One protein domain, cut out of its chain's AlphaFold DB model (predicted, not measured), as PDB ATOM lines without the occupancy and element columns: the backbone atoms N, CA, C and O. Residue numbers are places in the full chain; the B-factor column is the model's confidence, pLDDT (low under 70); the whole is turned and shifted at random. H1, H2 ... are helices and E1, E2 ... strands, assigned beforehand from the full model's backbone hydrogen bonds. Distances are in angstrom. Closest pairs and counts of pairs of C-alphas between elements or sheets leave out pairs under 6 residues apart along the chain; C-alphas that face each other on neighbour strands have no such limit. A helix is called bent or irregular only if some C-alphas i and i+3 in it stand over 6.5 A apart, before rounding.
ATOM      1  N   VAL A   4      -7.221  19.446  38.693       92.50
ATOM      2  CA  VAL A   4      -6.532  18.313  38.059       92.50
ATOM      3  C   VAL A   4      -5.237  18.055  38.803       92.50
ATOM      4  O   VAL A   4      -4.486  18.981  39.096       92.50
ATOM      5  N   LYS A   5      -4.955  16.793  39.082       94.50
ATOM      6  CA  LYS A   5      -3.663  16.321  39.541       94.50
ATOM      7  C   LYS A   5      -2.927  15.738  38.338       94.50
ATOM      8  O   LYS A   5      -3.473  14.927  37.597       94.50
ATOM      9  N   VAL A   6      -1.703  16.199  38.124       94.88
ATOM     10  CA  VAL A   6      -0.819  15.736  37.058       94.88
ATOM     11  C   VAL A   6       0.373  15.054  37.703       94.88
ATOM     12  O   VAL A   6       1.060  15.664  38.525       94.88
ATOM     13  N   THR A   7       0.633  13.821  37.291       94.88
ATOM     14  CA  THR A   7       1.836  13.077  37.666       94.88
ATOM     15  C   THR A   7       2.669  12.885  36.410       94.88
ATOM     16  O   THR A   7       2.221  12.219  35.477       94.88
ATOM     17  N   ALA A   8       3.854  13.486  36.365       95.12
ATOM     18  CA  ALA A   8       4.797  13.324  35.268       95.12
ATOM     19  C   ALA A   8       5.979  12.470  35.725       95.12
ATOM     20  O   ALA A   8       6.600  12.762  36.746       95.12
ATOM     21  N   SER A   9       6.289  11.425  34.964       96.31
ATOM     22  CA  SER A   9       7.382  10.498  35.261       96.31
ATOM     23  C   SER A   9       8.335  10.420  34.078       96.31
ATOM     24  O   SER A   9       7.902  10.154  32.955       96.31
ATOM     25  N   ASP A  10       9.622  10.633  34.328       95.75
ATOM     26  CA  ASP A  10      10.678  10.451  33.342       95.75
ATOM     27  C   ASP A  10      11.118   8.987  33.305       95.75
ATOM     28  O   ASP A  10      11.712   8.460  34.251       95.75
ATOM     29  N   VAL A  11      10.855   8.311  32.188       96.25
ATOM     30  CA  VAL A  11      11.272   6.916  32.020       96.25
ATOM     31  C   VAL A  11      12.777   6.790  31.761       96.25
ATOM     32  O   VAL A  11      13.336   5.713  31.986       96.25
ATOM     33  N   PHE A  12      13.451   7.874  31.360       94.94
ATOM     34  CA  PHE A  12      14.888   7.907  31.104       94.94
ATOM     35  C   PHE A  12      15.699   8.072  32.397       94.94
ATOM     36  O   PHE A  12      16.333   7.106  32.820       94.94
ATOM     37  N   ALA A  13      15.659   9.214  33.085       92.50
ATOM     38  CA  ALA A  13      16.440   9.425  34.311       92.50
ATOM     39  C   ALA A  13      15.775   8.832  35.566       92.50
ATOM     40  O   ALA A  13      16.462   8.494  36.529       92.50
ATOM     41  N   GLY A  14      14.453   8.622  35.545       93.06
ATOM     42  CA  GLY A  14      13.695   8.129  36.699       93.06
ATOM     43  C   GLY A  14      13.259   9.214  37.680       93.06
ATOM     44  O   GLY A  14      12.895   8.884  38.806       93.06
ATOM     45  N   GLU A  15      13.302  10.482  37.272       93.75
ATOM     46  CA  GLU A  15      12.735  11.594  38.033       93.75
ATOM     47  C   GLU A  15      11.204  11.613  37.914       93.75
ATOM     48  O   GLU A  15      10.624  11.194  36.909       93.75
ATOM     49  N   ASP A  16      10.535  12.143  38.932       93.88
ATOM     50  CA  ASP A  16       9.093  12.340  38.944       93.88
ATOM     51  C   ASP A  16       8.711  13.720  39.489       93.88
ATOM     52  O   ASP A  16       9.453  14.393  40.217       93.88
ATOM     53  N   VAL A  17       7.530  14.179  39.087       93.88
ATOM     54  CA  VAL A  17       6.913  15.378  39.641       93.88
ATOM     55  C   VAL A  17       5.402  15.225  39.688       93.88
ATOM     56  O   VAL A  17       4.751  14.830  38.721       93.88
ATOM     57  N   GLU A  18       4.843  15.584  40.833       94.12
ATOM     58  CA  GLU A  18       3.410  15.655  41.061       94.12
ATOM     59  C   GLU A  18       3.000  17.120  41.215       94.12
ATOM     60  O   GLU A  18       3.677  17.906  41.887       94.12
ATOM     61  N   MET A  19       1.891  17.505  40.588       93.19
ATOM     62  CA  MET A  19       1.343  18.853  40.708       93.19
ATOM     63  C   MET A  19      -0.182  18.851  40.703       93.19
ATOM     64  O   MET A  19      -0.824  18.101  39.973       93.19
ATOM     65  N   THR A  20      -0.766  19.740  41.501       93.81
ATOM     66  CA  THR A  20      -2.214  19.920  41.615       93.81
ATOM     67  C   THR A  20      -2.589  21.293  41.071       93.81
ATOM     68  O   THR A  20      -2.167  22.318  41.600       93.81
ATOM     69  N   LEU A  21      -3.360  21.311  39.988       92.94
ATOM     70  CA  LEU A  21      -3.683  22.489  39.195       92.94
ATOM     71  C   LEU A  21      -5.165  22.857  39.379       92.94
ATOM     72  O   LEU A  21      -6.039  22.162  38.851       92.94
ATOM     73  N   PRO A  22      -5.475  23.935  40.122       91.12
ATOM     74  CA  PRO A  22      -6.841  24.432  40.258       91.12
ATOM     75  C   PRO A  22      -7.324  25.118  38.973       91.12
ATOM     76  O   PRO A  22      -6.566  25.816  38.293       91.12
ATOM     77  N   ALA A  23      -8.605  24.943  38.646       88.50
ATOM     78  CA  ALA A  23      -9.212  25.521  37.451       88.50
ATOM     79  C   ALA A  23      -9.279  27.047  37.546       88.50
ATOM     80  O   ALA A  23      -9.811  27.580  38.518       88.50
ATOM     81  N   ASN A  24      -8.829  27.751  36.502       88.62
ATOM     82  CA  ASN A  24      -9.042  29.195  36.342       88.62
ATOM     83  C   ASN A  24      -8.563  30.036  37.543       88.62
ATOM     84  O   ASN A  24      -9.142  31.076  37.849       88.62
ATOM     85  N   SER A  25      -7.485  29.617  38.211       86.06
ATOM     86  CA  SER A  25      -6.921  30.314  39.380       86.06
ATOM     87  C   SER A  25      -6.351  31.703  39.071       86.06
ATOM     88  O   SER A  25      -5.984  32.439  39.987       86.06
ATOM     89  N   GLY A  26      -6.195  32.043  37.786       81.25
ATOM     90  CA  GLY A  26      -5.563  33.282  37.326       81.25
ATOM     91  C   GLY A  26      -4.076  33.394  37.678       81.25
ATOM     92  O   GLY A  26      -3.484  34.452  37.481       81.25
ATOM     93  N   SER A  27      -3.468  32.328  38.209       86.50
ATOM     94  CA  SER A  27      -2.081  32.301  38.664       86.50
ATOM     95  C   SER A  27      -1.392  30.995  38.285       86.50
ATOM     96  O   SER A  27      -1.997  29.925  38.235       86.50
ATOM     97  N   TRP A  28      -0.093  31.100  38.028       91.50
ATOM     98  CA  TRP A  28       0.758  29.949  37.779       91.50
ATOM     99  C   TRP A  28       1.044  29.208  39.090       91.50
ATOM    100  O   TRP A  28       1.454  29.817  40.078       91.50
ATOM    101  N   THR A  29       0.858  27.891  39.081       91.44
ATOM    102  CA  THR A  29       1.238  26.998  40.180       91.44
ATOM    103  C   THR A  29       2.694  26.595  39.996       91.44
ATOM    104  O   THR A  29       3.044  26.044  38.954       91.44
ATOM    105  N   ASN A  30       3.544  26.880  40.981       89.94
ATOM    106  CA  ASN A  30       4.961  26.513  40.940       89.94
ATOM    107  C   ASN A  30       5.167  25.073  41.432       89.94
ATOM    108  O   ASN A  30       4.515  24.644  42.383       89.94
ATOM    109  N   TYR A  31       6.111  24.365  40.825       87.38
ATOM    110  CA  TYR A  31       6.556  23.024  41.206       87.38
ATOM    111  C   TYR A  31       8.071  22.893  40.966       87.38
ATOM    112  O   TYR A  31       8.733  23.855  40.576       87.38
ATOM    113  N   ARG A  32       8.638  21.704  41.217       87.19
ATOM    114  CA  ARG A  32      10.094  21.458  41.209       87.19
ATOM    115  C   ARG A  32      10.810  21.921  39.932       87.19
ATOM    116  O   ARG A  32      11.900  22.472  40.029       87.19
ATOM    117  N   PHE A  33      10.193  21.712  38.770       86.50
ATOM    118  CA  PHE A  33      10.784  21.946  37.449       86.50
ATOM    119  C   PHE A  33      10.154  23.120  36.682       86.50
ATOM    120  O   PHE A  33      10.288  23.205  35.468       86.50
ATOM    121  N   GLY A  34       9.439  24.023  37.363       87.31
ATOM    122  CA  GLY A  34       8.848  25.189  36.711       87.31
ATOM    123  C   GLY A  34       7.473  25.553  37.241       87.31
ATOM    124  O   GLY A  34       7.219  25.554  38.449       87.31
ATOM    125  N   LYS A  35       6.584  25.925  36.321       91.25
ATOM    126  CA  LYS A  35       5.232  26.378  36.647       91.25
ATOM    127  C   LYS A  35       4.206  25.885  35.634       91.25
ATOM    128  O   LYS A  35       4.525  25.653  34.470       91.25
ATOM    129  N   ALA A  36       2.975  25.684  36.087       93.38
ATOM    130  CA  ALA A  36       1.871  25.224  35.253       93.38
ATOM    131  C   ALA A  36       0.567  25.920  35.635       93.38
ATOM    132  O   ALA A  36       0.406  26.424  36.748       93.38
ATOM    133  N   GLN A  37      -0.373  25.956  34.700       93.31
ATOM    134  CA  GLN A  37      -1.712  26.478  34.934       93.31
ATOM    135  C   GLN A  37      -2.753  25.653  34.183       93.31
ATOM    136  O   GLN A  37      -2.481  25.103  33.114       93.31
ATOM    137  N   MET A  38      -3.965  25.614  34.732       92.38
ATOM    138  CA  MET A  38      -5.117  24.992  34.098       92.38
ATOM    139  C   MET A  38      -6.176  26.043  33.780       92.38
ATOM    140  O   MET A  38      -6.612  26.795  34.655       92.38
ATOM    141  N   MET A  39      -6.630  26.047  32.531       90.31
ATOM    142  CA  MET A  39      -7.791  26.822  32.102       90.31
ATOM    143  C   MET A  39      -8.934  25.878  31.748       90.31
ATOM    144  O   MET A  39      -8.720  24.878  31.068       90.31
ATOM    145  N   CYS A  40     -10.140  26.194  32.206       88.62
ATOM    146  CA  CYS A  40     -11.350  25.430  31.934       88.62
ATOM    147  C   CYS A  40     -12.423  26.371  31.386       88.62
ATOM    148  O   CYS A  40     -12.810  27.336  32.051       88.62
ATOM    149  N   PHE A  41     -12.902  26.095  30.179       87.69
ATOM    150  CA  PHE A  41     -13.900  26.902  29.482       87.69
ATOM    151  C   PHE A  41     -15.160  26.082  29.239       87.69
ATOM    152  O   PHE A  41     -15.080  24.874  29.029       87.69
ATOM    153  N   ALA A  42     -16.323  26.733  29.247       85.56
ATOM    154  CA  ALA A  42     -17.548  26.093  28.785       85.56
ATOM    155  C   ALA A  42     -17.429  25.782  27.284       85.56
ATOM    156  O   ALA A  42     -16.936  26.610  26.517       85.56
ATOM    157  N   ASN A  43     -17.876  24.598  26.880       83.88
ATOM    158  CA  ASN A  43     -17.906  24.161  25.488       83.88
ATOM    159  C   ASN A  43     -19.321  23.669  25.158       83.88
ATOM    160  O   ASN A  43     -19.876  22.849  25.885       83.88
ATOM    161  N   GLU A  44     -19.901  24.178  24.071       75.62
ATOM    162  CA  GLU A  44     -21.284  23.889  23.671       75.62
ATOM    163  C   GLU A  44     -21.521  22.409  23.310       75.62
ATOM    164  O   GLU A  44     -22.631  21.916  23.497       75.62
ATOM    165  N   GLU A  45     -20.495  21.679  22.857       74.75
ATOM    166  CA  GLU A  45     -20.611  20.268  22.446       74.75
ATOM    167  C   GLU A  45     -20.254  19.273  23.561       74.75
ATOM    168  O   GLU A  45     -20.850  18.203  23.659       74.75
ATOM    169  N   SER A  46     -19.279  19.613  24.410       66.75
ATOM    170  CA  SER A  46     -18.689  18.708  25.418       66.75
ATOM    171  C   SER A  46     -18.933  19.146  26.868       66.75
ATOM    172  O   SER A  46     -18.413  18.544  27.809       66.75
ATOM    173  N   GLY A  47     -19.716  20.207  27.078       81.00
ATOM    174  CA  GLY A  47     -19.942  20.843  28.375       81.00
ATOM    175  C   GLY A  47     -18.768  21.729  28.795       81.00
ATOM    176  O   GLY A  47     -18.952  22.926  29.015       81.00
ATOM    177  N   TYR A  48     -17.555  21.169  28.859       81.81
ATOM    178  CA  TYR A  48     -16.337  21.890  29.237       81.81
ATOM    179  C   TYR A  48     -15.114  21.433  28.434       81.81
ATOM    180  O   TYR A  48     -14.984  20.267  28.080       81.81
ATOM    181  N   SER A  49     -14.173  22.347  28.201       86.38
ATOM    182  CA  SER A  49     -12.850  22.057  27.646       86.38
ATOM    183  C   SER A  49     -11.760  22.553  28.581       86.38
ATOM    184  O   SER A  49     -11.800  23.692  29.049       86.38
ATOM    185  N   MET A  50     -10.784  21.688  28.842       87.06
ATOM    186  CA  MET A  50      -9.679  21.953  29.756       87.06
ATOM    187  C   MET A  50      -8.361  22.008  28.997       87.06
ATOM    188  O   MET A  50      -8.082  21.163  28.153       87.06
ATOM    189  N   TYR A  51      -7.546  23.002  29.335       90.50
ATOM    190  CA  TYR A  51      -6.233  23.220  28.751       90.50
ATOM    191  C   TYR A  51      -5.195  23.325  29.862       90.50
ATOM    192  O   TYR A  51      -5.232  24.250  30.682       90.50
ATOM    193  N   LEU A  52      -4.251  22.389  29.860       91.75
ATOM    194  CA  LEU A  52      -3.093  22.391  30.746       91.75
ATOM    195  C   LEU A  52      -1.920  23.050  30.026       91.75
ATOM    196  O   LEU A  52      -1.599  22.689  28.897       91.75
ATOM    197  N   HIS A  53      -1.299  24.028  30.676       91.81
ATOM    198  CA  HIS A  53      -0.130  24.726  30.154       91.81
ATOM    199  C   HIS A  53       1.032  24.539  31.118       91.81
ATOM    200  O   HIS A  53       0.895  24.841  32.304       91.81
ATOM    201  N   PHE A  54       2.167  24.094  30.591       90.81
ATOM    202  CA  PHE A  54       3.403  23.879  31.333       90.81
ATOM    203  C   PHE A  54       4.470  24.827  30.784       90.81
ATOM    204  O   PHE A  54       4.650  24.919  29.572       90.81
ATOM    205  N   ASP A  55       5.148  25.554  31.670       90.19
ATOM    206  CA  ASP A  55       6.377  26.269  31.330       90.19
ATOM    207  C   ASP A  55       7.555  25.307  31.493       90.19
ATOM    208  O   ASP A  55       7.842  24.870  32.610       90.19
ATOM    209  N   LEU A  56       8.194  24.966  30.374       87.75
ATOM    210  CA  LEU A  56       9.217  23.928  30.296       87.75
ATOM    211  C   LEU A  56      10.653  24.458  30.415       87.75
ATOM    212  O   LEU A  56      11.585  23.672  30.333       87.75
ATOM    213  N   HIS A  57      10.865  25.760  30.640       84.31
ATOM    214  CA  HIS A  57      12.217  26.348  30.651       84.31
ATOM    215  C   HIS A  57      13.155  25.733  31.715       84.31
ATOM    216  O   HIS A  57      14.375  25.806  31.592       84.31
ATOM    217  N   LEU A  58      12.611  25.184  32.805       85.94
ATOM    218  CA  LEU A  58      13.382  24.505  33.857       85.94
ATOM    219  C   LEU A  58      13.137  22.988  33.867       85.94
ATOM    220  O   LEU A  58      13.468  22.318  34.850       85.94
ATOM    221  N   TRP A  59      12.511  22.464  32.812       89.94
ATOM    222  CA  TRP A  59      12.171  21.057  32.704       89.94
ATOM    223  C   TRP A  59      13.410  20.253  32.289       89.94
ATOM    224  O   TRP A  59      14.077  20.650  31.337       89.94
ATOM    225  N   PRO A  60      13.756  19.155  32.986       91.44
ATOM    226  CA  PRO A  60      14.974  18.413  32.676       91.44
ATOM    227  C   PRO A  60      14.882  17.715  31.319       91.44
ATOM    228  O   PRO A  60      13.791  17.274  30.926       91.44
ATOM    229  N   PHE A  61      16.035  17.499  30.672       91.50
ATOM    230  CA  PHE A  61      16.129  16.519  29.594       91.50
ATOM    231  C   PHE A  61      15.554  15.181  30.062       91.50
ATOM    232  O   PHE A  61      15.882  14.689  31.144       91.50
ATOM    233  N   GLY A  62      14.696  14.585  29.240       92.94
ATOM    234  CA  GLY A  62      14.104  13.299  29.572       92.94
ATOM    235  C   GLY A  62      12.984  12.874  28.637       92.94
ATOM    236  O   GLY A  62      12.584  13.588  27.712       92.94
ATOM    237  N   ALA A  63      12.475  11.679  28.911       95.31
ATOM    238  CA  ALA A  63      11.365  11.056  28.212       95.31
ATOM    239  C   ALA A  63      10.193  10.923  29.194       95.31
ATOM    240  O   ALA A  63      10.090   9.973  29.968       95.31
ATOM    241  N   TRP A  64       9.312  11.913  29.182       95.38
ATOM    242  CA  TRP A  64       8.286  12.126  30.192       95.38
ATOM    243  C   TRP A  64       6.930  11.560  29.770       95.38
ATOM    244  O   TRP A  64       6.466  11.780  28.649       95.38
ATOM    245  N   VAL A  65       6.261  10.883  30.704       96.75
ATOM    246  CA  VAL A  65       4.865  10.449  30.590       96.75
ATOM    247  C   VAL A  65       4.036  11.168  31.647       96.75
ATOM    248  O   VAL A  65       4.296  11.045  32.842       96.75
ATOM    249  N   PHE A  66       3.030  11.912  31.199       95.69
ATOM    250  CA  PHE A  66       2.102  12.672  32.027       95.69
ATOM    251  C   PHE A  66       0.796  11.897  32.173       95.69
ATOM    252  O   PHE A  66       0.142  11.594  31.176       95.69
ATOM    253  N   ASN A  67       0.409  11.620  33.412       94.69
ATOM    254  CA  ASN A  67      -0.866  11.017  33.781       94.69
ATOM    255  C   ASN A  67      -1.749  12.051  34.474       94.69
ATOM    256  O   ASN A  67      -1.249  12.953  35.156       94.69
ATOM    257  N   PHE A  68      -3.061  11.900  34.313       94.00
ATOM    258  CA  PHE A  68      -4.029  12.888  34.765       94.00
ATOM    259  C   PHE A  68      -5.088  12.260  35.670       94.00
ATOM    260  O   PHE A  68      -5.773  11.307  35.296       94.00
ATOM    261  N   GLU A  69      -5.259  12.853  36.843       93.81
ATOM    262  CA  GLU A  69      -6.346  12.588  37.775       93.81
ATOM    263  C   GLU A  69      -7.165  13.863  37.971       93.81
ATOM    264  O   GLU A  69      -6.672  14.987  37.862       93.81
ATOM    265  N   ALA A  70      -8.444  13.699  38.261       91.12
ATOM    266  CA  ALA A  70      -9.416  14.770  38.307       91.12
ATOM    267  C   ALA A  70     -10.246  14.707  39.576       91.12
ATOM    268  O   ALA A  70     -10.684  13.631  39.981       91.12
ATOM    269  N   GLU A  71     -10.534  15.874  40.145       89.62
ATOM    270  CA  GLU A  71     -11.474  15.996  41.250       89.62
ATOM    271  C   GLU A  71     -12.857  16.430  40.745       89.62
ATOM    272  O   GLU A  71     -13.053  17.542  40.219       89.62
ATOM    273  N   VAL A  72     -13.841  15.552  40.941       81.00
ATOM    274  CA  VAL A  72     -15.256  15.802  40.655       81.00
ATOM    275  C   VAL A  72     -16.052  15.539  41.929       81.00
ATOM    276  O   VAL A  72     -15.987  14.456  42.499       81.00
ATOM    277  N   ASP A  73     -16.769  16.560  42.402       82.25
ATOM    278  CA  ASP A  73     -17.605  16.512  43.609       82.25
ATOM    279  C   ASP A  73     -16.886  15.978  44.867       82.25
ATOM    280  O   ASP A  73     -17.468  15.273  45.689       82.25
ATOM    281  N   GLY A  74     -15.605  16.335  45.030       83.31
ATOM    282  CA  GLY A  74     -14.777  15.953  46.181       83.31
ATOM    283  C   GLY A  74     -14.181  14.544  46.106       83.31
ATOM    284  O   GLY A  74     -13.582  14.085  47.079       83.31
ATOM    285  N   MET A  75     -14.341  13.846  44.978       87.25
ATOM    286  CA  MET A  75     -13.731  12.541  44.728       87.25
ATOM    287  C   MET A  75     -12.686  12.641  43.620       87.25
ATOM    288  O   MET A  75     -12.943  13.218  42.562       87.25
ATOM    289  N   TRP A  76     -11.520  12.051  43.874       90.81
ATOM    290  CA  TRP A  76     -10.458  11.896  42.886       90.81
ATOM    291  C   TRP A  76     -10.692  10.647  42.047       90.81
ATOM    292  O   TRP A  76     -11.027   9.587  42.577       90.81
ATOM    293  N   GLY A  77     -10.495  10.777  40.742       89.19
ATOM    294  CA  GLY A  77     -10.522   9.663  39.807       89.19
ATOM    295  C   GLY A  77      -9.539   9.883  38.669       89.19
ATOM    296  O   GLY A  77      -9.260  11.019  38.285       89.19
ATOM    297  N   GLN A  78      -9.015   8.792  38.125       90.25
ATOM    298  CA  GLN A  78      -8.166   8.847  36.945       90.25
ATOM    299  C   GLN A  78      -8.982   9.260  35.716       90.25
ATOM    300  O   GLN A  78     -10.141   8.868  35.570       90.25
ATOM    301  N   LEU A  79      -8.393  10.075  34.838       90.62
ATOM    302  CA  LEU A  79      -9.031  10.432  33.577       90.62
ATOM    303  C   LEU A  79      -8.947   9.257  32.601       90.62
ATOM    304  O   LEU A  79      -7.872   8.900  32.117       90.62
ATOM    305  N   GLU A  80     -10.111   8.696  32.291       90.88
ATOM    306  CA  GLU A  80     -10.272   7.532  31.428       90.88
ATOM    307  C   GLU A  80     -11.426   7.714  30.430       90.88
ATOM    308  O   GLU A  80     -12.347   8.508  30.647       90.88
ATOM    309  N   ASN A  81     -11.380   6.986  29.314       88.19
ATOM    310  CA  ASN A  81     -12.498   6.919  28.371       88.19
ATOM    311  C   ASN A  81     -13.571   5.910  28.846       88.19
ATOM    312  O   ASN A  81     -13.420   5.222  29.854       88.19
ATOM    313  N   ALA A  82     -14.657   5.750  28.082       85.12
ATOM    314  CA  ALA A  82     -15.746   4.827  28.433       85.12
ATOM    315  C   ALA A  82     -15.333   3.337  28.523       85.12
ATOM    316  O   ALA A  82     -16.080   2.526  29.069       85.12
ATOM    317  N   ARG A  83     -14.168   2.963  27.979       81.12
ATOM    318  CA  ARG A  83     -13.589   1.612  28.043       81.12
ATOM    319  C   ARG A  83     -12.608   1.428  29.208       81.12
ATOM    320  O   ARG A  83     -12.121   0.307  29.379       81.12
ATOM    321  N   ARG A  84     -12.393   2.478  30.013       85.44
ATOM    322  CA  ARG A  84     -11.360   2.590  31.057       85.44
ATOM    323  C   ARG A  84      -9.931   2.656  30.517       85.44
ATOM    324  O   ARG A  84      -8.985   2.266  31.197       85.44
ATOM    325  N   ASP A  85      -9.769   3.128  29.281       88.44
ATOM    326  CA  ASP A  85      -8.442   3.412  28.744       88.44
ATOM    327  C   ASP A  85      -7.979   4.776  29.277       88.44
ATOM    328  O   ASP A  85      -8.734   5.751  29.257       88.44
ATOM    329  N   ILE A  86      -6.740   4.842  29.753       90.88
ATOM    330  CA  ILE A  86      -6.164   5.978  30.469       90.88
ATOM    331  C   ILE A  86      -5.745   7.070  29.487       90.88
ATOM    332  O   ILE A  86      -5.011   6.817  28.525       90.88
ATOM    333  N   PHE A  87      -6.145   8.309  29.771       92.94
ATOM    334  CA  PHE A  87      -5.596   9.473  29.089       92.94
ATOM    335  C   PHE A  87      -4.232   9.842  29.679       92.94
ATOM    336  O   PHE A  87      -4.088  10.073  30.879       92.94
ATOM    337  N   ALA A  88      -3.238   9.931  28.806       95.19
ATOM    338  CA  ALA A  88      -1.883  10.364  29.110       95.19
ATOM    339  C   ALA A  88      -1.307  11.228  27.977       95.19
ATOM    340  O   ALA A  88      -1.863  11.289  26.875       95.19
ATOM    341  N   ALA A  89      -0.183  11.887  28.244       95.25
ATOM    342  CA  ALA A  89       0.597  12.591  27.234       95.25
ATOM    343  C   ALA A  89       2.077  12.222  27.350       95.25
ATOM    344  O   ALA A  89       2.620  12.185  28.450       95.25
ATOM    345  N   GLY A  90       2.734  11.960  26.223       94.81
ATOM    346  CA  GLY A  90       4.181  11.776  26.167       94.81
ATOM    347  C   GLY A  90       4.896  13.024  25.653       94.81
ATOM    348  O   GLY A  90       4.427  13.680  24.721       94.81
ATOM    349  N   LEU A  91       6.044  13.332  26.248       93.00
ATOM    350  CA  LEU A  91       6.923  14.431  25.857       93.00
ATOM    351  C   LEU A  91       8.372  13.959  25.934       93.00
ATOM    352  O   LEU A  91       8.789  13.400  26.940       93.00
ATOM    353  N   ILE A  92       9.151  14.237  24.896       93.25
ATOM    354  CA  ILE A  92      10.604  14.090  24.937       93.25
ATOM    355  C   ILE A  92      11.171  15.491  24.768       93.25
ATOM    356  O   ILE A  92      10.823  16.178  23.801       93.25
ATOM    357  N   CYS A  93      11.992  15.933  25.712       92.06
ATOM    358  CA  CYS A  93      12.541  17.284  25.714       92.06
ATOM    359  C   CYS A  93      14.019  17.313  26.095       92.06
ATOM    360  O   CYS A  93      14.524  16.372  26.705       92.06
ATOM    361  N   ASP A  94      14.692  18.393  25.704       89.62
ATOM    362  CA  ASP A  94      16.036  18.741  26.164       89.62
ATOM    363  C   ASP A  94      16.033  19.576  27.448       89.62
ATOM    364  O   ASP A  94      14.974  19.895  27.988       89.62
ATOM    365  N   ASP A  95      17.228  19.905  27.947       86.12
ATOM    366  CA  ASP A  95      17.424  20.720  29.156       86.12
ATOM    367  C   ASP A  95      16.955  22.179  28.994       86.12
ATOM    368  O   ASP A  95      16.911  22.930  29.968       86.12
ATOM    369  N   GLU A  96      16.614  22.598  27.771       84.69
ATOM    370  CA  GLU A  96      16.007  23.900  27.482       84.69
ATOM    371  C   GLU A  96      14.474  23.795  27.329       84.69
ATOM    372  O   GLU A  96      13.798  24.798  27.079       84.69
ATOM    373  N   GLY A  97      13.905  22.593  27.489       81.69
ATOM    374  CA  GLY A  97      12.480  22.319  27.331       81.69
ATOM    375  C   GLY A  97      12.012  22.262  25.874       81.69
ATOM    376  O   GLY A  97      10.803  22.232  25.621       81.69
ATOM    377  N   HIS A  98      12.928  22.244  24.901       85.81
ATOM    378  CA  HIS A  98      12.581  22.087  23.492       85.81
ATOM    379  C   HIS A  98      12.264  20.629  23.173       85.81
ATOM    380  O   HIS A  98      12.853  19.705  23.729       85.81
ATOM    381  N   GLN A  99      11.335  20.412  22.237       84.62
ATOM    382  CA  GLN A  99      10.979  19.063  21.813       84.62
ATOM    383  C   GLN A  99      12.186  18.366  21.174       84.62
ATOM    384  O   GLN A  99      12.695  18.788  20.133       84.62
ATOM    385  N   PHE A 100      12.591  17.259  21.784       83.12
ATOM    386  CA  PHE A 100      13.715  16.440  21.362       83.12
ATOM    387  C   PHE A 100      13.208  15.286  20.492       83.12
ATOM    388  O   PHE A 100      12.143  14.713  20.746       83.12
ATOM    389  N   LYS A 101      13.920  14.955  19.412       85.12
ATOM    390  CA  LYS A 101      13.453  13.913  18.485       85.12
ATOM    391  C   LYS A 101      13.685  12.523  19.071       85.12
ATOM    392  O   LYS A 101      14.709  12.274  19.696       85.12
ATOM    393  N   VAL A 102      12.775  11.592  18.771       83.81
ATOM    394  CA  VAL A 102      12.873  10.185  19.204       83.81
ATOM    395  C   VAL A 102      14.197   9.549  18.762       83.81
ATOM    396  O   VAL A 102      14.858   8.909  19.569       83.81
ATOM    397  N   ASP A 103      14.629   9.783  17.519       84.19
ATOM    398  CA  ASP A 103      15.890   9.222  17.007       84.19
ATOM    399  C   ASP A 103      17.108   9.698  17.817       84.19
ATOM    400  O   ASP A 103      18.014   8.920  18.090       84.19
ATOM    401  N   GLN A 104      17.101  10.959  18.263       85.38
ATOM    402  CA  GLN A 104      18.182  11.522  19.076       85.38
ATOM    403  C   GLN A 104      18.168  10.960  20.501       85.38
ATOM    404  O   GLN A 104      19.225  10.766  21.094       85.38
ATOM    405  N   LEU A 105      16.984  10.661  21.055       85.62
ATOM    406  CA  LEU A 105      16.877   9.962  22.339       85.62
ATOM    407  C   LEU A 105      17.533   8.577  22.254       85.62
ATOM    408  O   LEU A 105      18.167   8.146  23.210       85.62
ATOM    409  N   PHE A 106      17.399   7.883  21.120       87.38
ATOM    410  CA  PHE A 106      17.985   6.553  20.941       87.38
ATOM    411  C   PHE A 106      19.508   6.573  20.890       87.38
ATOM    412  O   PHE A 106      20.122   5.657  21.433       87.38
ATOM    413  N   ASP A 107      20.113   7.633  20.351       87.62
ATOM    414  CA  ASP A 107      21.563   7.833  20.438       87.62
ATOM    415  C   ASP A 107      22.018   7.887  21.909       87.62
ATOM    416  O   ASP A 107      22.994   7.238  22.279       87.62
ATOM    417  N   CYS A 108      21.252   8.547  22.788       88.50
ATOM    418  CA  CYS A 108      21.544   8.590  24.226       88.50
ATOM    419  C   CYS A 108      21.414   7.222  24.924       88.50
ATOM    420  O   CYS A 108      22.047   7.001  25.954       88.50
ATOM    421  N   LEU A 109      20.608   6.291  24.395       91.69
ATOM    422  CA  LEU A 109      20.463   4.945  24.977       91.69
ATOM    423  C   LEU A 109      21.702   4.073  24.746       91.69
ATOM    424  O   LEU A 109      21.944   3.138  25.514       91.69
ATOM    425  N   VAL A 110      22.473   4.358  23.692       88.62
ATOM    426  CA  VAL A 110      23.682   3.600  23.342       88.62
ATOM    427  C   VAL A 110      24.750   3.757  24.425       88.62
ATOM    428  O   VAL A 110      25.390   2.771  24.797       88.62
ATOM    429  N   ASP A 111      24.881   4.962  24.976       90.50
ATOM    430  CA  ASP A 111      25.923   5.318  25.943       90.50
ATOM    431  C   ASP A 111      25.623   4.860  27.380       90.50
ATOM    432  O   ASP A 111      26.490   4.947  28.251       90.50
ATOM    433  N   LEU A 112      24.423   4.328  27.642       95.31
ATOM    434  CA  LEU A 112      24.061   3.813  28.960       95.31
ATOM    435  C   LEU A 112      24.979   2.657  29.371       95.31
ATOM    436  O   LEU A 112      25.285   1.754  28.580       95.31
ATOM    437  N   THR A 113      25.352   2.615  30.647       96.25
ATOM    438  CA  THR A 113      25.906   1.399  31.248       96.25
ATOM    439  C   THR A 113      24.849   0.295  31.280       96.25
ATOM    440  O   THR A 113      23.648   0.533  31.158       96.25
ATOM    441  N   ASP A 114      25.280  -0.949  31.467       96.38
ATOM    442  CA  ASP A 114      24.366  -2.090  31.551       96.38
ATOM    443  C   ASP A 114      23.354  -1.951  32.705       96.38
ATOM    444  O   ASP A 114      22.170  -2.235  32.529       96.38
ATOM    445  N   GLN A 115      23.787  -1.436  33.861       96.38
ATOM    446  CA  GLN A 115      22.903  -1.191  35.004       96.38
ATOM    447  C   GLN A 115      21.873  -0.092  34.709       96.38
ATOM    448  O   GLN A 115      20.693  -0.251  35.029       96.38
ATOM    449  N   GLU A 116      22.298   1.010  34.090       96.75
ATOM    450  CA  GLU A 116      21.393   2.094  33.696       96.75
ATOM    451  C   GLU A 116      20.403   1.616  32.635       96.75
ATOM    452  O   GLU A 116      19.207   1.859  32.770       96.75
ATOM    453  N   CYS A 117      20.862   0.852  31.641       97.19
ATOM    454  CA  CYS A 117      20.011   0.264  30.613       97.19
ATOM    455  C   CYS A 117      18.886  -0.592  31.219       97.19
ATOM    456  O   CYS A 117      17.728  -0.429  30.836       97.19
ATOM    457  N   LEU A 118      19.186  -1.450  32.203       97.06
ATOM    458  CA  LEU A 118      18.162  -2.246  32.898       97.06
ATOM    459  C   LEU A 118      17.190  -1.387  33.710       97.06
ATOM    460  O   LEU A 118      15.989  -1.676  33.738       97.06
ATOM    461  N   ALA A 119      17.686  -0.333  34.359       96.94
ATOM    462  CA  ALA A 119      16.847   0.589  35.116       96.94
ATOM    463  C   ALA A 119      15.871   1.341  34.195       96.94
ATOM    464  O   ALA A 119      14.672   1.391  34.481       96.94
ATOM    465  N   VAL A 120      16.361   1.851  33.059       97.50
ATOM    466  CA  VAL A 120      15.542   2.505  32.029       97.50
ATOM    467  C   VAL A 120      14.542   1.511  31.442       97.50
ATOM    468  O   VAL A 120      13.351   1.795  31.411       97.50
ATOM    469  N   LEU A 121      14.986   0.311  31.052       97.25
ATOM    470  CA  LEU A 121      14.117  -0.730  30.495       97.25
ATOM    471  C   LEU A 121      12.962  -1.081  31.446       97.25
ATOM    472  O   LEU A 121      11.822  -1.214  31.008       97.25
ATOM    473  N   THR A 122      13.239  -1.171  32.749       95.81
ATOM    474  CA  THR A 122      12.216  -1.432  33.774       95.81
ATOM    475  C   THR A 122      11.192  -0.299  33.864       95.81
ATOM    476  O   THR A 122       9.991  -0.565  33.934       95.81
ATOM    477  N   ARG A 123      11.638   0.964  33.828       96.81
ATOM    478  CA  ARG A 123      10.741   2.134  33.839       96.81
ATOM    479  C   ARG A 123       9.892   2.219  32.575       96.81
ATOM    480  O   ARG A 123       8.684   2.424  32.672       96.81
ATOM    481  N   VAL A 124      10.498   2.007  31.408       96.50
ATOM    482  CA  VAL A 124       9.783   1.994  30.125       96.50
ATOM    483  C   VAL A 124       8.746   0.870  30.108       96.50
ATOM    484  O   VAL A 124       7.603   1.112  29.731       96.50
ATOM    485  N   GLN A 125       9.088  -0.331  30.589       94.69
ATOM    486  CA  GLN A 125       8.117  -1.420  30.727       94.69
ATOM    487  C   GLN A 125       6.946  -1.021  31.629       94.69
ATOM    488  O   GLN A 125       5.800  -1.281  31.272       94.69
ATOM    489  N   ALA A 126       7.216  -0.404  32.783       93.12
ATOM    490  CA  ALA A 126       6.170   0.041  33.699       93.12
ATOM    491  C   ALA A 126       5.230   1.061  33.033       93.12
ATOM    492  O   ALA A 126       4.014   0.950  33.171       93.12
ATOM    493  N   ALA A 127       5.780   1.986  32.242       94.19
ATOM    494  CA  ALA A 127       5.008   2.941  31.451       94.19
ATOM    495  C   ALA A 127       4.233   2.295  30.286       94.19
ATOM    496  O   ALA A 127       3.303   2.897  29.777       94.19
ATOM    497  N   MET A 128       4.562   1.073  29.864       92.94
ATOM    498  CA  MET A 128       3.803   0.339  28.841       92.94
ATOM    499  C   MET A 128       2.660  -0.518  29.410       92.94
ATOM    500  O   MET A 128       1.888  -1.081  28.635       92.94
ATOM    501  N   LEU A 129       2.550  -0.657  30.738       91.25
ATOM    502  CA  LEU A 129       1.487  -1.446  31.375       91.25
ATOM    503  C   LEU A 129       0.080  -0.832  31.269       91.25
ATOM    504  O   LEU A 129      -0.867  -1.611  31.144       91.25
ATOM    505  N   PRO A 130      -0.109   0.501  31.345       90.12
ATOM    506  CA  PRO A 130      -1.425   1.113  31.194       90.12
ATOM    507  C   PRO A 130      -2.043   0.868  29.810       90.12
ATOM    508  O   PRO A 130      -1.365   0.956  28.787       90.12
ATOM    509  N   CYS A 131      -3.357   0.625  29.771       88.81
ATOM    510  CA  CYS A 131      -4.123   0.683  28.527       88.81
ATOM    511  C   CYS A 131      -4.348   2.151  28.171       88.81
ATOM    512  O   CYS A 131      -5.239   2.779  28.735       88.81
ATOM    513  N   TYR A 132      -3.523   2.728  27.299       90.88
ATOM    514  CA  TYR A 132      -3.699   4.121  26.891       90.88
ATOM    515  C   TYR A 132      -4.862   4.287  25.916       90.88
ATOM    516  O   TYR A 132      -5.031   3.498  24.985       90.88
ATOM    517  N   ALA A 133      -5.621   5.366  26.096       90.81
ATOM    518  CA  ALA A 133      -6.650   5.771  25.152       90.81
ATOM    519  C   ALA A 133      -6.034   6.052  23.767       90.81
ATOM    520  O   ALA A 133      -4.881   6.486  23.648       90.81
ATOM    521  N   GLN A 134      -6.804   5.824  22.701       89.56
ATOM    522  CA  GLN A 134      -6.332   5.994  21.322       89.56
ATOM    523  C   GLN A 134      -5.825   7.422  21.061       89.56
ATOM    524  O   GLN A 134      -4.848   7.622  20.339       89.56
ATOM    525  N   GLU A 135      -6.465   8.404  21.686       90.50
ATOM    526  CA  GLU A 135      -6.132   9.824  21.639       90.50
ATOM    527  C   GLU A 135      -4.744  10.111  22.229       90.50
ATOM    528  O   GLU A 135      -4.025  10.984  21.744       90.50
ATOM    529  N   SER A 136      -4.337   9.341  23.236       93.12
ATOM    530  CA  SER A 136      -3.026   9.449  23.878       93.12
ATOM    531  C   SER A 136      -1.927   8.736  23.097       93.12
ATOM    532  O   SER A 136      -0.766   9.152  23.161       93.12
ATOM    533  N   TRP A 137      -2.281   7.709  22.314       87.44
ATOM    534  CA  TRP A 137      -1.330   6.811  21.651       87.44
ATOM    535  C   TRP A 137      -0.290   7.540  20.797       87.44
ATOM    536  O   TRP A 137       0.900   7.249  20.892       87.44
ATOM    537  N   MET A 138      -0.701   8.552  20.022       85.62
ATOM    538  CA  MET A 138       0.220   9.313  19.165       85.62
ATOM    539  C   MET A 138       1.364   9.974  19.943       85.62
ATOM    540  O   MET A 138       2.455  10.138  19.395       85.62
ATOM    541  N   SER A 139       1.124  10.338  21.204       91.31
ATOM    542  CA  SER A 139       2.105  11.012  22.053       91.31
ATOM    543  C   SER A 139       3.006  10.055  22.834       91.31
ATOM    544  O   SER A 139       4.095  10.462  23.213       91.31
ATOM    545  N   VAL A 140       2.593   8.797  23.048       93.56
ATOM    546  CA  VAL A 140       3.323   7.807  23.874       93.56
ATOM    547  C   VAL A 140       3.850   6.601  23.088       93.56
ATOM    548  O   VAL A 140       4.612   5.805  23.629       93.56
ATOM    549  N   GLN A 141       3.512   6.462  21.801       91.62
ATOM    550  CA  GLN A 141       3.926   5.327  20.956       91.62
ATOM    551  C   GLN A 141       5.450   5.105  20.882       91.62
ATOM    552  O   GLN A 141       5.897   3.996  20.589       91.62
ATOM    553  N   TRP A 142       6.262   6.131  21.171       92.81
ATOM    554  CA  TRP A 142       7.724   6.019  21.228       92.81
ATOM    555  C   TRP A 142       8.213   5.078  22.340       92.81
ATOM    556  O   TRP A 142       9.306   4.528  22.205       92.81
ATOM    557  N   LEU A 143       7.409   4.827  23.383       95.06
ATOM    558  CA  LEU A 143       7.730   3.877  24.457       95.06
ATOM    559  C   LEU A 143       8.038   2.482  23.905       95.06
ATOM    560  O   LEU A 143       9.003   1.855  24.331       95.06
ATOM    561  N   VAL A 144       7.267   2.018  22.915       92.81
ATOM    562  CA  VAL A 144       7.452   0.690  22.311       92.81
ATOM    563  C   VAL A 144       8.802   0.598  21.605       92.81
ATOM    564  O   VAL A 144       9.543  -0.363  21.805       92.81
ATOM    565  N   ALA A 145       9.147   1.605  20.803       92.38
ATOM    566  CA  ALA A 145      10.409   1.631  20.071       92.38
ATOM    567  C   ALA A 145      11.614   1.757  21.023       92.38
ATOM    568  O   ALA A 145      12.611   1.053  20.856       92.38
ATOM    569  N   MET A 146      11.489   2.578  22.071       94.69
ATOM    570  CA  MET A 146      12.488   2.703  23.136       94.69
ATOM    571  C   MET A 146      12.701   1.369  23.865       94.69
ATOM    572  O   MET A 146      13.835   0.931  24.051       94.69
ATOM    573  N   TRP A 147      11.611   0.692  24.229       95.94
ATOM    574  CA  TRP A 147      11.640  -0.612  24.886       95.94
ATOM    575  C   TRP A 147      12.314  -1.681  24.022       95.94
ATOM    576  O   TRP A 147      13.191  -2.394  24.505       95.94
ATOM    577  N   GLN A 148      11.967  -1.757  22.733       94.38
ATOM    578  CA  GLN A 148      12.588  -2.693  21.789       94.38
ATOM    579  C   GLN A 148      14.090  -2.430  21.629       94.38
ATOM    580  O   GLN A 148      14.881  -3.374  21.644       94.38
ATOM    581  N   CYS A 149      14.490  -1.159  21.523       93.38
ATOM    582  CA  CYS A 149      15.895  -0.761  21.451       93.38
ATOM    583  C   CYS A 149      16.671  -1.244  22.688       93.38
ATOM    584  O   CYS A 149      17.660  -1.968  22.555       93.38
ATOM    585  N   LEU A 150      16.168  -0.940  23.887       96.19
ATOM    586  CA  LEU A 150      16.777  -1.349  25.155       96.19
ATOM    587  C   LEU A 150      16.827  -2.872  25.322       96.19
ATOM    588  O   LEU A 150      17.851  -3.412  25.740       96.19
ATOM    589  N   LEU A 151      15.750  -3.580  24.967       95.69
ATOM    590  CA  LEU A 151      15.691  -5.038  25.057       95.69
ATOM    591  C   LEU A 151      16.696  -5.702  24.104       95.69
ATOM    592  O   LEU A 151      17.345  -6.679  24.477       95.69
ATOM    593  N   SER A 152      16.874  -5.153  22.896       94.12
ATOM    594  CA  SER A 152      17.762  -5.719  21.870       94.12
ATOM    595  C   SER A 152      19.233  -5.800  22.299       94.12
ATOM    596  O   SER A 152      19.941  -6.713  21.869       94.12
ATOM    597  N   ARG A 153      19.675  -4.919  23.212       95.12
ATOM    598  CA  ARG A 153      21.029  -4.929  23.799       95.12
ATOM    599  C   ARG A 153      21.356  -6.238  24.522       95.12
ATOM    600  O   ARG A 153      22.525  -6.604  24.636       95.12
ATOM    601  N   TRP A 154      20.331  -6.944  24.996       96.31
ATOM    602  CA  TRP A 154      20.467  -8.173  25.778       96.31
ATOM    603  C   TRP A 154      20.409  -9.447  24.936       96.31
ATOM    604  O   TRP A 154      20.610 -10.544  25.464       96.31
TER     605      TRP A 154
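What this domain is: This is residues 4 to 154 of the 443 residues of an uncharacterized protein of Cupriavidus necator (UniProt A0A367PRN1). A twisted sheet of five strands, E1, E2, E6, E7 and E8, and a smaller sheet, E3, E4 and E5, form a sandwich, partly face to face; H1, H2 and H4 cluster at one end, their centres in a triangle, with H4 touching both H1 and H2, and H3 packs beside E8. The long axis runs from the tip of the E4 and E5 hairpin to that cluster. The printed part has 151 residues with eight named strands followed by four named helices, class mixed; the larger sheet is branched, the smaller runs E3, E4, E5, and neighbour strands are antiparallel. It is compact, with a radius of gyration of the C-alphas of 16.5 A and spans of 51 by 35 by 24 A.

How they stand to each other: Start at E1, residues 4 to 10: E2, residues 16 to 22, its hairpin partner, lies on one side and E6, residues 62 to 72, on the other. Look for N 6 and O 19, 2.8 A, and N 5 and O 69, 2.8 A, within hydrogen-bond range. Across E6 from E1 lie, on the other side, E7, residues 75 to 78, in a hairpin with E6 (N 70 and O 77, 2.8 A), and E8, residues 88 to 93 (N 64 and O 91, 2.7 A). E3, residues 29 to 31, E4, residues 34 to 43, and E5, residues 47 to 55, form a meander, each strand antiparallel to the one before, with N 29 and O 36 at 2.8 A and N 49 and O 41 at 2.8 A. The facing parts of the sandwich's two sheets are 9.4 A apart, centre to centre. H3, residues 134 to 140, is on the larger sheet at a height of 5.3 A, over none of its strands; its closest C-alphas to E8 are Val 140 and Gly 90, 4.7 A. H1, residues 102 to 110, H2, residues 114 to 127, and H4, residues 142 to 152, only graze that sheet. H4 touches H2, closest C-alphas Leu 150 and Leu 121, 6.0 A, opposite ways at a tilt of 37 degrees, only just steep. H4 touches H1, closest C-alphas Trp 142 and Val 102, 6.9 A. Every O i to N i+4 pair is within range in H2 and H4, 4 of 5 in H1, and 1 of 3 in H3, beside 3 of 4 O i to N i+3 pairs.

Where its parts are: Find C-alpha 4, where E1 begins, at (-6.532, 18.313, 38.059). E6 is 31.5 A long, E4 29.0 A, E5 27.0 A and H2 20.0 A. H3 is irregular, only just: C-alphas 135 and 138 are 6.8 A apart. H4 ends at C-alpha 152, (17.762, -5.719, 21.870).

The domain as a whole: The C-alphas farthest apart, of Glu 44 and Asp 114, are 53.1 A apart. The printed part has no cut and no long link. Mean pLDDT of the printed part is 90.6; residue 46 is under 70.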